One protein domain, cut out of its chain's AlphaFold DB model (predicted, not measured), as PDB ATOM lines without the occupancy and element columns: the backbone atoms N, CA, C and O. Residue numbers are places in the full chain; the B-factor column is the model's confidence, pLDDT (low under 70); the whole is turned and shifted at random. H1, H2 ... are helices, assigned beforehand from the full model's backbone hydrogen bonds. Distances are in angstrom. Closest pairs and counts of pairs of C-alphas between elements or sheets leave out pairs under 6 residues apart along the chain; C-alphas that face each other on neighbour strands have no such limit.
ATOM      1  N   TRP A 226     207.175 253.981 246.300       94.50
ATOM      2  CA  TRP A 226     207.309 254.691 247.578       94.50
ATOM      3  C   TRP A 226     208.735 255.151 247.835       94.50
ATOM      4  O   TRP A 226     208.945 256.244 248.363       94.50
ATOM      5  N   TYR A 227     209.732 254.398 247.362       91.81
ATOM      6  CA  TYR A 227     211.104 254.900 247.320       91.81
ATOM      7  C   TYR A 227     211.190 256.166 246.456       91.81
ATOM      8  O   TYR A 227     211.774 257.169 246.883       91.81
ATOM      9  N   ARG A 228     210.582 256.170 245.260       91.00
ATOM     10  CA  ARG A 228     210.580 257.349 244.380       91.00
ATOM     11  C   ARG A 228     209.881 258.539 245.025       91.00
ATOM     12  O   ARG A 228     210.408 259.651 244.902       91.00
ATOM     13  N   LEU A 229     208.770 258.303 245.722       94.00
ATOM     14  CA  LEU A 229     208.011 259.324 246.437       94.00
ATOM     15  C   LEU A 229     208.753 259.860 247.672       94.00
ATOM     16  O   LEU A 229     208.738 261.069 247.915       94.00
ATOM     17  N   SER A 230     209.485 259.005 248.397       92.69
ATOM     18  CA  SER A 230     210.285 259.398 249.571       92.69
ATOM     19  C   SER A 230     211.289 260.510 249.250       92.69
ATOM     20  O   SER A 230     211.520 261.392 250.072       92.69
ATOM     21  N   ARG A 231     211.819 260.548 248.014       90.44
ATOM     22  CA  ARG A 231     212.722 261.616 247.537       90.44
ATOM     23  C   ARG A 231     212.081 262.997 247.646       90.44
ATOM     24  O   ARG A 231     212.778 263.974 247.900       90.44
ATOM     25  N   ILE A 232     210.768 263.088 247.437       92.38
ATOM     26  CA  ILE A 232     210.015 264.337 247.546       92.38
ATOM     27  C   ILE A 232     209.755 264.667 249.020       92.38
ATOM     28  O   ILE A 232     210.008 265.801 249.411       92.38
ATOM     29  N   GLY A 233     209.316 263.694 249.828       90.06
ATOM     30  CA  GLY A 233     208.988 263.907 251.248       90.06
ATOM     31  C   GLY A 233     210.187 264.158 252.164       90.06
ATOM     32  O   GLY A 233     210.048 264.768 253.223       90.06
ATOM     33  N   LEU A 234     211.376 263.720 251.746       89.25
ATOM     34  CA  LEU A 234     212.636 263.895 252.472       89.25
ATOM     35  C   LEU A 234     213.480 265.064 251.947       89.25
ATOM     36  O   LEU A 234     214.591 265.274 252.433       89.25
ATOM     37  N   THR A 235     212.988 265.830 250.963       87.31
ATOM     38  CA  THR A 235     213.676 267.030 250.468       87.31
ATOM     39  C   THR A 235     212.862 268.294 250.683       87.31
ATOM     40  O   THR A 235     211.685 268.385 250.347       87.31
ATOM     41  N   GLU A 236     213.533 269.316 251.202       77.94
ATOM     42  CA  GLU A 236     212.930 270.619 251.454       77.94
ATOM     43  C   GLU A 236     212.729 271.414 250.151       77.94
ATOM     44  O   GLU A 236     213.338 271.157 249.102       77.94
ATOM     45  N   SER A 237     211.822 272.389 250.183       78.38
ATOM     46  CA  SER A 237     211.624 273.338 249.089       78.38
ATOM     47  C   SER A 237     212.785 274.332 249.048       78.38
ATOM     48  O   SER A 237     212.944 275.180 249.918       78.38
ATOM     49  N   SER A 238     213.615 274.247 248.008       79.19
ATOM     50  CA  SER A 238     214.679 275.222 247.769       79.19
ATOM     51  C   SER A 238     214.859 275.507 246.273       79.19
ATOM     52  O   SER A 238     214.599 274.627 245.441       79.19
ATOM     53  N   PRO A 239     215.333 276.712 245.892       76.56
ATOM     54  CA  PRO A 239     215.564 277.054 244.488       76.56
ATOM     55  C   PRO A 239     216.516 276.087 243.771       76.56
ATOM     56  O   PRO A 239     216.316 275.781 242.596       76.56
ATOM     57  N   SER A 240     217.523 275.561 244.479       74.81
ATOM     58  CA  SER A 240     218.500 274.612 243.926       74.81
ATOM     59  C   SER A 240     217.912 273.220 243.667       74.81
ATOM     60  O   SER A 240     218.369 272.531 242.755       74.81
ATOM     61  N   GLN A 241     216.875 272.814 244.411       80.19
ATOM     62  CA  GLN A 241     216.218 271.511 244.250       80.19
ATOM     63  C   GLN A 241     214.955 271.566 243.384       80.19
ATOM     64  O   GLN A 241     214.485 270.517 242.950       80.19
ATOM     65  N   TYR A 242     214.416 272.751 243.077       84.69
ATOM     66  CA  TYR A 242     213.125 272.893 242.393       84.69
ATOM     67  C   TYR A 242     213.036 272.111 241.073       84.69
ATOM     68  O   TYR A 242     212.125 271.306 240.886       84.69
ATOM     69  N   VAL A 243     214.017 272.271 240.176       85.62
ATOM     70  CA  VAL A 243     214.033 271.573 238.873       85.62
ATOM     71  C   VAL A 243     214.103 270.052 239.052       85.62
ATOM     72  O   VAL A 243     213.497 269.300 238.290       85.62
ATOM     73  N   ARG A 244     214.834 269.592 240.073       85.56
ATOM     74  CA  ARG A 244     215.002 268.171 240.385       85.56
ATOM     75  C   ARG A 244     213.722 267.578 240.974       85.56
ATOM     76  O   ARG A 244     213.263 266.553 240.482       85.56
ATOM     77  N   ARG A 245     213.111 268.258 241.949       90.50
ATOM     78  CA  ARG A 245     211.830 267.865 242.557       90.50
ATOM     79  C   ARG A 245     210.695 267.861 241.536       90.50
ATOM     80  O   ARG A 245     209.882 266.949 241.562       90.50
ATOM     81  N   LEU A 246     210.678 268.805 240.590       91.38
ATOM     82  CA  LEU A 246     209.677 268.834 239.517       91.38
ATOM     83  C   LEU A 246     209.778 267.601 238.608       91.38
ATOM     84  O   LEU A 246     208.759 267.028 238.233       91.38
ATOM     85  N   ARG A 247     211.004 267.161 238.293       91.25
ATOM     86  CA  ARG A 247     211.231 265.920 237.540       91.25
ATOM     87  C   ARG A 247     210.752 264.697 238.320       91.25
ATOM     88  O   ARG A 247     210.034 263.883 237.757       91.25
ATOM     89  N   TRP A 248     211.101 264.596 239.603       93.38
ATOM     90  CA  TRP A 248     210.656 263.493 240.460       93.38
ATOM     91  C   TRP A 248     209.141 263.438 240.620       93.38
ATOM     92  O   TRP A 248     208.577 262.354 240.574       93.38
ATOM     93  N   ALA A 249     208.476 264.586 240.752       94.75
ATOM     94  CA  ALA A 249     207.019 264.645 240.774       94.75
ATOM     95  C   ALA A 249     206.415 264.127 239.458       94.75
ATOM     96  O   ALA A 249     205.442 263.384 239.485       94.75
ATOM     97  N   GLY A 250     207.024 264.452 238.312       94.31
ATOM     98  CA  GLY A 250     206.624 263.889 237.020       94.31
ATOM     99  C   GLY A 250     206.856 262.376 236.899       94.31
ATOM    100  O   GLY A 250     206.058 261.701 236.258       94.31
ATOM    101  N   GLU A 251     207.917 261.839 237.511       93.06
ATOM    102  CA  GLU A 251     208.149 260.387 237.611       93.06
ATOM    103  C   GLU A 251     207.052 259.716 238.452       93.06
ATOM    104  O   GLU A 251     206.434 258.771 237.983       93.06
ATOM    105  N   VAL A 252     206.744 260.262 239.635       94.75
ATOM    106  CA  VAL A 252     205.692 259.744 240.529       94.75
ATOM    107  C   VAL A 252     204.321 259.739 239.848       94.75
ATOM    108  O   VAL A 252     203.610 258.745 239.921       94.75
ATOM    109  N   ILE A 253     203.954 260.819 239.150       94.56
ATOM    110  CA  ILE A 253     202.679 260.882 238.415       94.56
ATOM    111  C   ILE A 253     202.637 259.824 237.309       94.56
ATOM    112  O   ILE A 253     201.615 259.180 237.115       94.56
ATOM    113  N   ARG A 254     203.748 259.612 236.598       93.06
ATOM    114  CA  ARG A 254     203.821 258.571 235.566       93.06
ATOM    115  C   ARG A 254     203.633 257.177 236.151       93.06
ATOM    116  O   ARG A 254     202.971 256.363 235.524       93.06
ATOM    117  N   ASP A 255     204.195 256.922 237.325       91.69
ATOM    118  CA  ASP A 255     204.018 255.643 238.005       91.69
ATOM    119  C   ASP A 255     202.550 255.440 238.402       91.69
ATOM    120  O   ASP A 255     201.989 254.401 238.093       91.69
ATOM    121  N   LEU A 256     201.887 256.463 238.955       93.38
ATOM    122  CA  LEU A 256     200.444 256.416 239.240       93.38
ATOM    123  C   LEU A 256     199.605 256.115 237.983       93.38
ATOM    124  O   LEU A 256     198.720 255.266 238.029       93.38
ATOM    125  N   ILE A 257     199.917 256.753 236.848       92.19
ATOM    126  CA  ILE A 257     199.244 256.490 235.562       92.19
ATOM    127  C   ILE A 257     199.437 255.033 235.126       92.19
ATOM    128  O   ILE A 257     198.488 254.400 234.666       92.19
ATOM    129  N   ASN A 258     200.654 254.500 235.259       90.31
ATOM    130  CA  ASN A 258     200.952 253.118 234.885       90.31
ATOM    131  C   ASN A 258     200.179 252.107 235.749       90.31
ATOM    132  O   ASN A 258     199.805 251.055 235.240       90.31
ATOM    133  N   GLU A 259     199.890 252.455 237.007       89.00
ATOM    134  CA  GLU A 259     199.046 251.664 237.916       89.00
ATOM    135  C   GLU A 259     197.536 251.855 237.688       89.00
ATOM    136  O   GLU A 259     196.720 251.256 238.386       89.00
ATOM    137  N   GLY A 260     197.136 252.677 236.712       87.50
ATOM    138  CA  GLY A 260     195.730 252.929 236.395       87.50
ATOM    139  C   GLY A 260     195.036 253.911 237.345       87.50
ATOM    140  O   GLY A 260     193.807 253.932 237.409       87.50
ATOM    141  N   VAL A 261     195.796 254.721 238.086       91.06
ATOM    142  CA  VAL A 261     195.251 255.825 238.887       91.06
ATOM    143  C   VAL A 261     194.869 256.976 237.957       91.06
ATOM    144  O   VAL A 261     195.658 257.373 237.096       91.06
ATOM    145  N   ASP A 262     193.675 257.545 238.136       88.31
ATOM    146  CA  ASP A 262     193.287 258.751 237.403       88.31
ATOM    147  C   ASP A 262     194.063 259.963 237.933       88.31
ATOM    148  O   ASP A 262     193.861 260.431 239.054       88.31
ATOM    149  N   THR A 263     194.978 260.470 237.111       89.06
ATOM    150  CA  THR A 263     195.788 261.651 237.419       89.06
ATOM    151  C   THR A 263     195.567 262.781 236.412       89.06
ATOM    152  O   THR A 263     196.455 263.624 236.256       89.06
ATOM    153  N   ALA A 264     194.444 262.803 235.684       83.38
ATOM    154  CA  ALA A 264     194.218 263.750 234.586       83.38
ATOM    155  C   ALA A 264     194.370 265.225 235.011       83.38
ATOM    156  O   ALA A 264     194.891 266.047 234.254       83.38
ATOM    157  N   GLU A 265     193.987 265.548 236.249       86.00
ATOM    158  CA  GLU A 265     194.079 266.901 236.814       86.00
ATOM    159  C   GLU A 265     195.337 267.141 237.668       86.00
ATOM    160  O   GLU A 265     195.536 268.242 238.192       86.00
ATOM    161  N   LEU A 266     196.206 266.136 237.815       91.94
ATOM    162  CA  LEU A 266     197.375 266.194 238.688       91.94
ATOM    163  C   LEU A 266     198.635 266.567 237.900       91.94
ATOM    164  O   LEU A 266     199.294 265.739 237.276       91.94
ATOM    165  N   SER A 267     199.031 267.835 237.984       94.25
ATOM    166  CA  SER A 267     200.329 268.292 237.486       94.25
ATOM    167  C   SER A 267     201.444 268.111 238.520       94.25
ATOM    168  O   SER A 267     201.235 268.189 239.733       94.25
ATOM    169  N   ALA A 268     202.688 268.007 238.042       93.56
ATOM    170  CA  ALA A 268     203.872 267.958 238.903       93.56
ATOM    171  C   ALA A 268     203.976 269.164 239.860       93.56
ATOM    172  O   ALA A 268     204.495 269.039 240.967       93.56
ATOM    173  N   LYS A 269     203.464 270.339 239.460       93.38
ATOM    174  CA  LYS A 269     203.418 271.529 240.323       93.38
ATOM    175  C   LYS A 269     202.385 271.388 241.441       93.38
ATOM    176  O   LYS A 269     202.681 271.789 242.563       93.38
ATOM    177  N   GLN A 270     201.204 270.843 241.142       93.69
ATOM    178  CA  GLN A 270     200.172 270.583 242.152       93.69
ATOM    179  C   GLN A 270     200.649 269.538 243.158       93.69
ATOM    180  O   GLN A 270     200.581 269.803 244.352       93.69
ATOM    181  N   LEU A 271     201.246 268.432 242.701       95.25
ATOM    182  CA  LEU A 271     201.813 267.418 243.597       95.25
ATOM    183  C   LEU A 271     202.825 268.034 244.570       95.25
ATOM    184  O   LEU A 271     202.738 267.823 245.777       95.25
ATOM    185  N   LEU A 272     203.768 268.841 244.068       94.69
ATOM    186  CA  LEU A 272     204.741 269.514 244.932       94.69
ATOM    187  C   LEU A 272     204.100 270.543 245.867       94.69
ATOM    188  O   LEU A 272     204.593 270.732 246.976       94.69
ATOM    189  N   ARG A 273     203.031 271.221 245.436       93.81
ATOM    190  CA  ARG A 273     202.284 272.158 246.279       93.81
ATOM    191  C   ARG A 273     201.626 271.430 247.450       93.81
ATOM    192  O   ARG A 273     201.819 271.867 248.580       93.81
ATOM    193  N   GLU A 274     200.923 270.330 247.188       94.62
ATOM    194  CA  GLU A 274     200.302 269.522 248.242       94.62
ATOM    195  C   GLU A 274     201.362 268.916 249.162       94.62
ATOM    196  O   GLU A 274     201.285 269.088 250.375       94.62
ATOM    197  N   SER A 275     202.428 268.345 248.597       94.25
ATOM    198  CA  SER A 275     203.582 267.834 249.347       94.25
ATOM    199  C   SER A 275     204.192 268.875 250.293       94.25
ATOM    200  O   SER A 275     204.410 268.585 251.465       94.25
ATOM    201  N   ASN A 276     204.432 270.103 249.822       92.88
ATOM    202  CA  ASN A 276     205.026 271.161 250.646       92.88
ATOM    203  C   ASN A 276     204.077 271.701 251.730       92.88
ATOM    204  O   ASN A 276     204.532 272.422 252.613       92.88
ATOM    205  N   SER A 277     202.776 271.413 251.642       93.06
ATOM    206  CA  SER A 277     201.791 271.827 252.649       93.06
ATOM    207  C   SER A 277     201.669 270.842 253.817       93.06
ATOM    208  O   SER A 277     201.030 271.163 254.817       93.06
ATOM    209  N   ILE A 278     202.280 269.659 253.700       94.06
ATOM    210  CA  ILE A 278     202.275 268.635 254.742       94.06
ATOM    211  C   ILE A 278     203.256 269.038 255.843       94.06
ATOM    212  O   ILE A 278     204.438 269.274 255.589       94.06
ATOM    213  N   GLN A 279     202.760 269.090 257.077       91.12
ATOM    214  CA  GLN A 279     203.558 269.298 258.279       91.12
ATOM    215  C   GLN A 279     203.374 268.095 259.195       91.12
ATOM    216  O   GLN A 279     202.250 267.758 259.555       91.12
ATOM    217  N   ILE A 280     204.479 267.437 259.534       92.38
ATOM    218  CA  ILE A 280     204.497 266.236 260.368       92.38
ATOM    219  C   ILE A 280     205.545 266.444 261.449       92.38
ATOM    220  O   ILE A 280     206.720 266.658 261.141       92.38
ATOM    221  N   ASP A 281     205.105 266.369 262.701       89.56
ATOM    222  CA  ASP A 281     205.958 266.451 263.884       89.56
ATOM    223  C   ASP A 281     206.340 265.038 264.344       89.56
ATOM    224  O   ASP A 281     205.864 264.521 265.352       89.56
ATOM    225  N   GLN A 282     207.132 264.357 263.515       89.88
ATOM    226  CA  GLN A 282     207.587 262.994 263.768       89.88
ATOM    227  C   GLN A 282     209.106 262.933 263.669       89.88
ATOM    228  O   GLN A 282     209.704 263.322 262.660       89.88
ATOM    229  N   THR A 283     209.733 262.424 264.725       86.25
ATOM    230  CA  THR A 283     211.191 262.332 264.830       86.25
ATOM    231  C   THR A 283     211.738 261.023 264.277       86.25
ATOM    232  O   THR A 283     212.887 261.001 263.838       86.25
ATOM    233  N   ASP A 284     210.955 259.938 264.277       88.38
ATOM    234  CA  ASP A 284     211.348 258.673 263.645       88.38
ATOM    235  C   ASP A 284     211.131 258.745 262.125       88.38
ATOM    236  O   ASP A 284     210.049 259.071 261.644       88.38
ATOM    237  N   GLY A 285     212.169 258.448 261.348       87.69
ATOM    238  CA  GLY A 285     212.158 258.599 259.898       87.69
ATOM    239  C   GLY A 285     211.211 257.644 259.170       87.69
ATOM    240  O   GLY A 285     210.664 258.032 258.138       87.69
ATOM    241  N   LEU A 286     210.979 256.427 259.684       90.12
ATOM    242  CA  LEU A 286     210.006 255.509 259.078       90.12
ATOM    243  C   LEU A 286     208.580 255.911 259.415       90.12
ATOM    244  O   LEU A 286     207.737 255.901 258.519       90.12
ATOM    245  N   LEU A 287     208.319 256.282 260.669       91.25
ATOM    246  CA  LEU A 287     207.000 256.789 261.047       91.25
ATOM    247  C   LEU A 287     206.678 258.070 260.272       91.25
ATOM    248  O   LEU A 287     205.612 258.154 259.678       91.25
ATOM    249  N   TYR A 288     207.641 258.989 260.141       93.62
ATOM    250  CA  TYR A 288     207.470 260.203 259.343       93.62
ATOM    251  C   TYR A 288     207.099 259.879 257.897       93.62
ATOM    252  O   TYR A 288     206.207 260.506 257.339       93.62
ATOM    253  N   LEU A 289     207.791 258.921 257.264       93.56
ATOM    254  CA  LEU A 289     207.497 258.551 255.880       93.56
ATOM    255  C   LEU A 289     206.107 257.938 255.735       93.56
ATOM    256  O   LEU A 289     205.446 258.225 254.743       93.56
ATOM    257  N   ARG A 290     205.670 257.128 256.705       95.06
ATOM    258  CA  ARG A 290     204.319 256.559 256.721       95.06
ATOM    259  C   ARG A 290     203.273 257.666 256.810       95.06
ATOM    260  O   ARG A 290     202.465 257.796 255.898       95.06
ATOM    261  N   ASP A 291     203.397 258.528 257.815       95.50
ATOM    262  CA  ASP A 291     202.494 259.661 258.029       95.50
ATOM    263  C   ASP A 291     202.482 260.603 256.809       95.50
ATOM    264  O   ASP A 291     201.441 261.114 256.404       95.50
ATOM    265  N   TYR A 292     203.642 260.808 256.174       96.31
ATOM    266  CA  TYR A 292     203.791 261.637 254.977       96.31
ATOM    267  C   TYR A 292     203.126 261.023 253.748       96.31
ATOM    268  O   TYR A 292     202.513 261.747 252.961       96.31
ATOM    269  N   PHE A 293     203.264 259.713 253.552       96.62
ATOM    270  CA  PHE A 293     202.633 259.004 252.445       96.62
ATOM    271  C   PHE A 293     201.116 259.025 252.571       96.62
ATOM    272  O   PHE A 293     200.458 259.417 251.607       96.62
ATOM    273  N   ASP A 294     200.590 258.709 253.754       95.62
ATOM    274  CA  ASP A 294     199.154 258.737 254.024       95.62
ATOM    275  C   ASP A 294     198.598 260.156 253.827       95.62
ATOM    276  O   ASP A 294     197.714 260.373 252.998       95.62
ATOM    277  N   ALA A 295     199.221 261.163 254.455       96.56
ATOM    278  CA  ALA A 295     198.793 262.554 254.325       96.56
ATOM    279  C   ALA A 295     198.839 263.064 252.876       96.56
ATOM    280  O   ALA A 295     197.981 263.847 252.465       96.56
ATOM    281  N   LEU A 296     199.838 262.665 252.084       96.69
ATOM    282  CA  LEU A 296     199.905 263.081 250.686       96.69
ATOM    283  C   LEU A 296     198.818 262.409 249.850       96.69
ATOM    284  O   LEU A 296     198.178 263.092 249.054       96.69
ATOM    285  N   MET A 297     198.610 261.104 250.016       95.44
ATOM    286  CA  MET A 297     197.605 260.375 249.243       95.44
ATOM    287  C   MET A 297     196.188 260.850 249.555       95.44
ATOM    288  O   MET A 297     195.420 261.087 248.622       95.44
ATOM    289  N   ASP A 298     195.893 261.135 250.824       95.19
ATOM    290  CA  ASP A 298     194.618 261.722 251.247       95.19
ATOM    291  C   ASP A 298     194.369 263.083 250.584       95.19
ATOM    292  O   ASP A 298     193.289 263.352 250.053       95.19
ATOM    293  N   ARG A 299     195.391 263.949 250.544       94.19
ATOM    294  CA  ARG A 299     195.293 265.267 249.891       94.19
ATOM    295  C   ARG A 299     195.139 265.171 248.379       94.19
ATOM    296  O   ARG A 299     194.464 266.008 247.782       94.19
ATOM    297  N   LEU A 300     195.757 264.161 247.768       93.00
ATOM    298  CA  LEU A 300     195.596 263.850 246.350       93.00
ATOM    299  C   LEU A 300     194.288 263.098 246.055       93.00
ATOM    300  O   LEU A 300     193.946 262.957 244.885       93.00
ATOM    301  N   LYS A 301     193.545 262.674 247.091       93.19
ATOM    302  CA  LYS A 301     192.327 261.853 247.005       93.19
ATOM    303  C   LYS A 301     192.551 260.525 246.277       93.19
ATOM    304  O   LYS A 301     191.690 260.070 245.528       93.19
ATOM    305  N   ILE A 302     193.718 259.922 246.487       92.88
ATOM    306  CA  ILE A 302     194.095 258.637 245.897       92.88
ATOM    307  C   ILE A 302     193.985 257.567 246.982       92.88
ATOM    308  O   ILE A 302     194.791 257.538 247.908       92.88
ATOM    309  N   ASP A 303     193.017 256.662 246.838       92.94
ATOM    310  CA  ASP A 303     192.936 255.446 247.654       92.94
ATOM    311  C   ASP A 303     193.938 254.412 247.124       92.94
ATOM    312  O   ASP A 303     193.619 253.537 246.318       92.94
ATOM    313  N   TRP A 304     195.199 254.571 247.519       93.62
ATOM    314  CA  TRP A 304     196.298 253.740 247.034       93.62
ATOM    315  C   TRP A 304     196.178 252.277 247.486       93.62
ATOM    316  O   TRP A 304     196.736 251.395 246.830       93.62
ATOM    317  N   GLN A 305     195.435 251.999 248.563       93.38
ATOM    318  CA  GLN A 305     195.184 250.647 249.064       93.38
ATOM    319  C   GLN A 305     194.301 249.827 248.114       93.38
ATOM    320  O   GLN A 305     194.427 248.603 248.066       93.38
ATOM    321  N   SER A 306     193.469 250.489 247.303       93.25
ATOM    322  CA  SER A 306     192.678 249.841 246.249       93.25
ATOM    323  C   SER A 306     193.522 249.342 245.065       93.25
ATOM    324  O   SER A 306     193.031 248.561 244.248       93.25
ATOM    325  N   TYR A 307     194.801 249.731 244.979       93.62
ATOM    326  CA  TYR A 307     195.723 249.320 243.919       93.62
ATOM    327  C   TYR A 307     196.725 248.273 244.451       93.62
ATOM    328  O   TYR A 307     197.579 248.601 245.287       93.62
ATOM    329  N   PRO A 308     196.675 247.010 243.973       92.00
ATOM    330  CA  PRO A 308     197.490 245.923 244.520       92.00
ATOM    331  C   PRO A 308     198.998 246.184 244.474       92.00
ATOM    332  O   PRO A 308     199.681 245.954 245.472       92.00
ATOM    333  N   LEU A 309     199.518 246.713 243.360       90.44
ATOM    334  CA  LEU A 309     200.958 246.933 243.206       90.44
ATOM    335  C   LEU A 309     201.467 248.078 244.090       90.44
ATOM    336  O   LEU A 309     202.538 247.968 244.683       90.44
ATOM    337  N   LEU A 310     200.689 249.159 244.243       93.75
ATOM    338  CA  LEU A 310     201.027 250.233 245.183       93.75
ATOM    339  C   LEU A 310     201.082 249.693 246.615       93.75
ATOM    340  O   LEU A 310     202.029 249.994 247.344       93.75
ATOM    341  N   SER A 311     200.132 248.837 246.990       94.25
ATOM    342  CA  SER A 311     200.108 248.182 248.302       94.25
ATOM    343  C   SER A 311     201.289 247.234 248.526       94.25
ATOM    344  O   SER A 311     201.892 247.222 249.604       94.25
ATOM    345  N   GLU A 312     201.659 246.460 247.508       93.62
ATOM    346  CA  GLU A 312     202.798 245.545 247.559       93.62
ATOM    347  C   GLU A 312     204.127 246.308 247.643       93.62
ATOM    348  O   GLU A 312     204.944 246.037 248.527       93.62
ATOM    349  N   HIS A 313     204.305 247.341 246.812       94.00
ATOM    350  CA  HIS A 313     205.453 248.243 246.881       94.00
ATOM    351  C   HIS A 313     205.553 248.930 248.249       94.00
ATOM    352  O   HIS A 313     206.667 249.103 248.750       94.00
ATOM    353  N   HIS A 314     204.423 249.310 248.860       95.56
ATOM    354  CA  HIS A 314     204.400 249.948 250.180       95.56
ATOM    355  C   HIS A 314     204.971 248.998 251.227       95.56
ATOM    356  O   HIS A 314     205.926 249.330 251.934       95.56
ATOM    357  N   ARG A 315     204.438 247.773 251.274       94.19
ATOM    358  CA  ARG A 315     204.901 246.728 252.192       94.19
ATOM    359  C   ARG A 315     206.382 246.417 251.985       94.19
ATOM    360  O   ARG A 315     207.151 246.484 252.937       94.19
ATOM    361  N   ALA A 316     206.803 246.185 250.740       90.94
ATOM    362  CA  ALA A 316     208.197 245.894 250.409       90.94
ATOM    363  C   ALA A 316     209.155 247.022 250.837       90.94
ATOM    364  O   ALA A 316     210.242 246.756 251.365       90.94
ATOM    365  N   PHE A 317     208.756 248.285 250.655       92.25
ATOM    366  CA  PHE A 317     209.544 249.441 251.082       92.25
ATOM    367  C   PHE A 317     209.723 249.468 252.606       92.25
ATOM    368  O   PHE A 317     210.856 249.569 253.086       92.25
ATOM    369  N   PHE A 318     208.638 249.337 253.376       93.06
ATOM    370  CA  PHE A 318     208.711 249.399 254.838       93.06
ATOM    371  C   PHE A 318     209.379 248.172 255.461       93.06
ATOM    372  O   PHE A 318     210.217 248.348 256.343       93.06
ATOM    373  N   ASP A 319     209.106 246.961 254.975       90.50
ATOM    374  CA  ASP A 319     209.700 245.726 255.508       90.50
ATOM    375  C   ASP A 319     211.217 245.692 255.282       90.50
ATOM    376  O   ASP A 319     212.001 245.394 256.193       90.50
ATOM    377  N   SER A 320     211.661 246.057 254.072       86.81
ATOM    378  CA  SER A 320     213.092 246.116 253.751       86.81
ATOM    379  C   SER A 320     213.812 247.226 254.520       86.81
ATOM    380  O   SER A 320     214.958 247.038 254.946       86.81
ATOM    381  N   SER A 321     213.142 248.356 254.758       87.62
ATOM    382  CA  SER A 321     213.691 249.459 255.550       87.62
ATOM    383  C   SER A 321     213.766 249.118 257.039       87.62
ATOM    384  O   SER A 321     214.807 249.343 257.651       87.62
ATOM    385  N   ALA A 322     212.727 248.504 257.612       86.62
ATOM    386  CA  ALA A 322     212.709 248.061 259.006       86.62
ATOM    387  C   ALA A 322     213.807 247.020 259.271       86.62
ATOM    388  O   ALA A 322     214.642 247.213 260.153       86.62
ATOM    389  N   THR A 323     213.905 245.994 258.415       84.69
ATOM    390  CA  THR A 323     214.966 244.972 258.491       84.69
ATOM    391  C   THR A 323     216.360 245.604 258.463       84.69
ATOM    392  O   THR A 323     217.273 245.202 259.190       84.69
ATOM    393  N   ARG A 324     216.543 246.621 257.613       79.81
ATOM    394  CA  ARG A 324     217.811 247.334 257.484       79.81
ATOM    395  C   ARG A 324     218.123 248.174 258.718       79.81
ATOM    396  O   ARG A 324     219.261 248.117 259.175       79.81
ATOM    397  N   ILE A 325     217.155 248.911 259.258       80.19
ATOM    398  CA  ILE A 325     217.325 249.708 260.480       80.19
ATOM    399  C   ILE A 325     217.620 248.812 261.679       80.19
ATOM    400  O   ILE A 325     218.532 249.121 262.440       80.19
ATOM    401  N   ASP A 326     216.939 247.675 261.818       81.12
ATOM    402  CA  ASP A 326     217.193 246.730 262.908       81.12
ATOM    403  C   ASP A 326     218.604 246.150 262.841       81.12
ATOM    404  O   ASP A 326     219.298 246.080 263.859       81.12
ATOM    405  N   ARG A 327     219.081 245.804 261.639       76.81
ATOM    406  CA  ARG A 327     220.480 245.407 261.441       76.81
ATOM    407  C   ARG A 327     221.438 246.527 261.855       76.81
ATOM    408  O   ARG A 327     222.395 246.271 262.574       76.81
ATOM    409  N   LEU A 328     221.164 247.765 261.443       73.38
ATOM    410  CA  LEU A 328     221.998 248.926 261.770       73.38
ATOM    411  C   LEU A 328     222.014 249.227 263.283       73.38
ATOM    412  O   LEU A 328     223.070 249.525 263.842       73.38
ATOM    413  N   ARG A 329     220.874 249.071 263.970       73.94
ATOM    414  CA  ARG A 329     220.762 249.198 265.433       73.94
ATOM    415  C   ARG A 329     221.585 248.132 266.158       73.94
ATOM    416  O   ARG A 329     222.335 248.477 267.066       73.94
ATOM    417  N   ARG A 330     221.500 246.862 265.735       72.25
ATOM    418  CA  ARG A 330     222.294 245.751 266.309       72.25
ATOM    419  C   ARG A 330     223.801 245.947 266.137       72.25
ATOM    420  O   ARG A 330     224.571 245.476 266.961       72.25
ATOM    421  N   GLU A 331     224.212 246.663 265.097       67.62
ATOM    422  CA  GLU A 331     225.614 246.993 264.819       67.62
ATOM    423  C   GLU A 331     226.114 248.251 265.566       67.62
ATOM    424  O   GLU A 331     227.198 248.747 265.268       67.62
ATOM    425  N   GLY A 332     225.354 248.773 266.541       58.69
ATOM    426  CA  GLY A 332     225.834 249.789 267.488       58.69
ATOM    427  C   GLY A 332     225.639 251.244 267.056       58.69
ATOM    428  O   GLY A 332     226.272 252.137 267.612       58.69
ATOM    429  N   THR A 333     224.758 251.519 266.089       56.94
ATOM    430  CA  THR A 333     224.471 252.898 265.646       56.94
ATOM    431  C   THR A 333     223.104 253.372 266.153       56.94
ATOM    432  O   THR A 333     222.085 253.248 265.474       56.94
ATOM    433  N   ALA A 334     223.075 253.926 267.370       52.59
ATOM    434  CA  ALA A 334     221.840 254.312 268.068       52.59
ATOM    435  C   ALA A 334     221.027 255.432 267.373       52.59
ATOM    436  O   ALA A 334     219.817 255.522 267.565       52.59
ATOM    437  N   TYR A 335     221.656 256.251 266.522       57.44
ATOM    438  CA  TYR A 335     221.067 257.481 265.961       57.44
ATOM    439  C   TYR A 335     220.475 257.348 264.539       57.44
ATOM    440  O   TYR A 335     220.010 258.329 263.964       57.44
ATOM    441  N   ILE A 336     220.463 256.149 263.946       63.25
ATOM    442  CA  ILE A 336     220.129 255.943 262.517       63.25
ATOM    443  C   ILE A 336     218.620 256.011 262.194       63.25
ATOM    444  O   ILE A 336     218.238 256.135 261.031       63.25
ATOM    445  N   GLY A 337     217.746 255.963 263.202       65.56
ATOM    446  CA  GLY A 337     216.291 255.989 263.001       65.56
ATOM    447  C   GLY A 337     215.680 257.381 262.817       65.56
ATOM    448  O   GLY A 337     214.522 257.467 262.439       65.56
ATOM    449  N   GLY A 338     216.418 258.463 263.086       77.12
ATOM    450  CA  GLY A 338     215.859 259.819 263.095       77.12
ATOM    451  C   GLY A 338     215.567 260.389 261.700       77.12
ATOM    452  O   GLY A 338     216.294 260.120 260.742       77.12
ATOM    453  N   ILE A 339     214.552 261.246 261.584       81.81
ATOM    454  CA  ILE A 339     214.164 261.905 260.327       81.81
ATOM    455  C   ILE A 339     215.310 262.716 259.697       81.81
ATOM    456  O   ILE A 339     215.468 262.728 258.474       81.81
ATOM    457  N   ASP A 340     216.179 263.323 260.506       75.56
ATOM    458  CA  ASP A 340     217.352 264.044 260.001       75.56
ATOM    459  C   ASP A 340     218.304 263.133 259.226       75.56
ATOM    460  O   ASP A 340     218.838 263.527 258.188       75.56
ATOM    461  N   PHE A 341     218.469 261.886 259.668       74.19
ATOM    462  CA  PHE A 341     219.291 260.897 258.975       74.19
ATOM    463  C   PHE A 341     218.693 260.520 257.612       74.19
ATOM    464  O   PHE A 341     219.407 260.428 256.614       74.19
ATOM    465  N   PHE A 342     217.366 260.391 257.537       79.50
ATOM    466  CA  PHE A 342     216.656 260.126 256.284       79.50
ATOM    467  C   PHE A 342     216.769 261.301 255.302       79.50
ATOM    468  O   PHE A 342     217.028 261.093 254.115       79.50
ATOM    469  N   ARG A 343     216.640 262.543 255.785       80.12
ATOM    470  CA  ARG A 343     216.791 263.757 254.962       80.12
ATOM    471  C   ARG A 343     218.213 263.916 254.419       80.12
ATOM    472  O   ARG A 343     218.387 264.342 253.274       80.12
ATOM    473  N   LYS A 344     219.238 263.523 255.188       72.56
ATOM    474  CA  LYS A 344     220.652 263.592 254.765       72.56
ATOM    475  C   LYS A 344     220.942 262.811 253.481       72.56
ATOM    476  O   LYS A 344     221.755 263.273 252.688       72.56
ATOM    477  N   VAL A 345     220.220 261.718 253.205       72.56
ATOM    478  CA  VAL A 345     220.372 260.907 251.975       72.56
ATOM    479  C   VAL A 345     220.246 261.744 250.695       72.56
ATOM    480  O   VAL A 345     220.872 261.435 249.678       72.56
ATOM    481  N   PHE A 346     219.444 262.810 250.731       70.44
ATOM    482  CA  PHE A 346     219.148 263.633 249.559       70.44
ATOM    483  C   PHE A 346     219.725 265.051 249.624       70.44
ATOM    484  O   PHE A 346     219.595 265.795 248.643       70.44
TER     485      PHE A 346
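Overview. This is residues 226 to 346 of the 383 residues of the protein "DNA helicase" of Roseovarius sp (UniProt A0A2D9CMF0). The long helix H5 runs along one side of a compact helical body, with the short H1 in the middle and H2, H3 and H4 round it. H4 runs back beside H5 at a small angle, H3 crosses H2, and little H6 packs on the beginning of H4. The printed part has 121 residues, with six helices from H1 to H6 in chain order and no named strand, all helix in class. It is compact, with a radius of gyration of the C-alphas of 14.8 A and spans of 48 by 36 by 22 A.

Along the chain. H5, residues 308 to 330, is the longest helix at 33.0 A and begins at C-alpha 308 (197.490, 245.923, 244.520). H4 is residues 285 to 300, 22.0 A; H2 is residues 242 to 258, 24.4 A. H1 is residues 226 to 233, from C-alpha 226 (207.309, 254.691, 247.578); H3 is residues 268 to 277 and H6 residues 339 to 344.

Arrangement. H5 and H4, a helical hairpin, only just touch, with 3 pairs of C-alphas within 8 A, at a shallow tilt of 18 degrees, opposite ways; Leu 286 and Phe 318 have the closest C-alphas, 7.5 A. H5 touches H1 with residues 313 to 317 alone, about perpendicular at 75 degrees, closest C-alphas Trp 226 and His 314, 6.1 A. H2 and H3 touch, closest C-alphas Ala 249 and Ala 268, 4.9 A. H4 touches H6, closest C-alphas Gly 285 and Ile 339, 3.9 A. H2 and H5 are apart. Every O i to N i+4 pair is within hydrogen-bond range in H2 to H6; H1 has 2 of 4, and 4 of 5 O i to N i+3 pairs.

Size, cuts and confidence. The C-alphas farthest apart, of Ala 264 and Gly 332, are 47.7 A apart. The printed part has no cut, and its links are short. Residues 331 to 337 have pLDDT under 70.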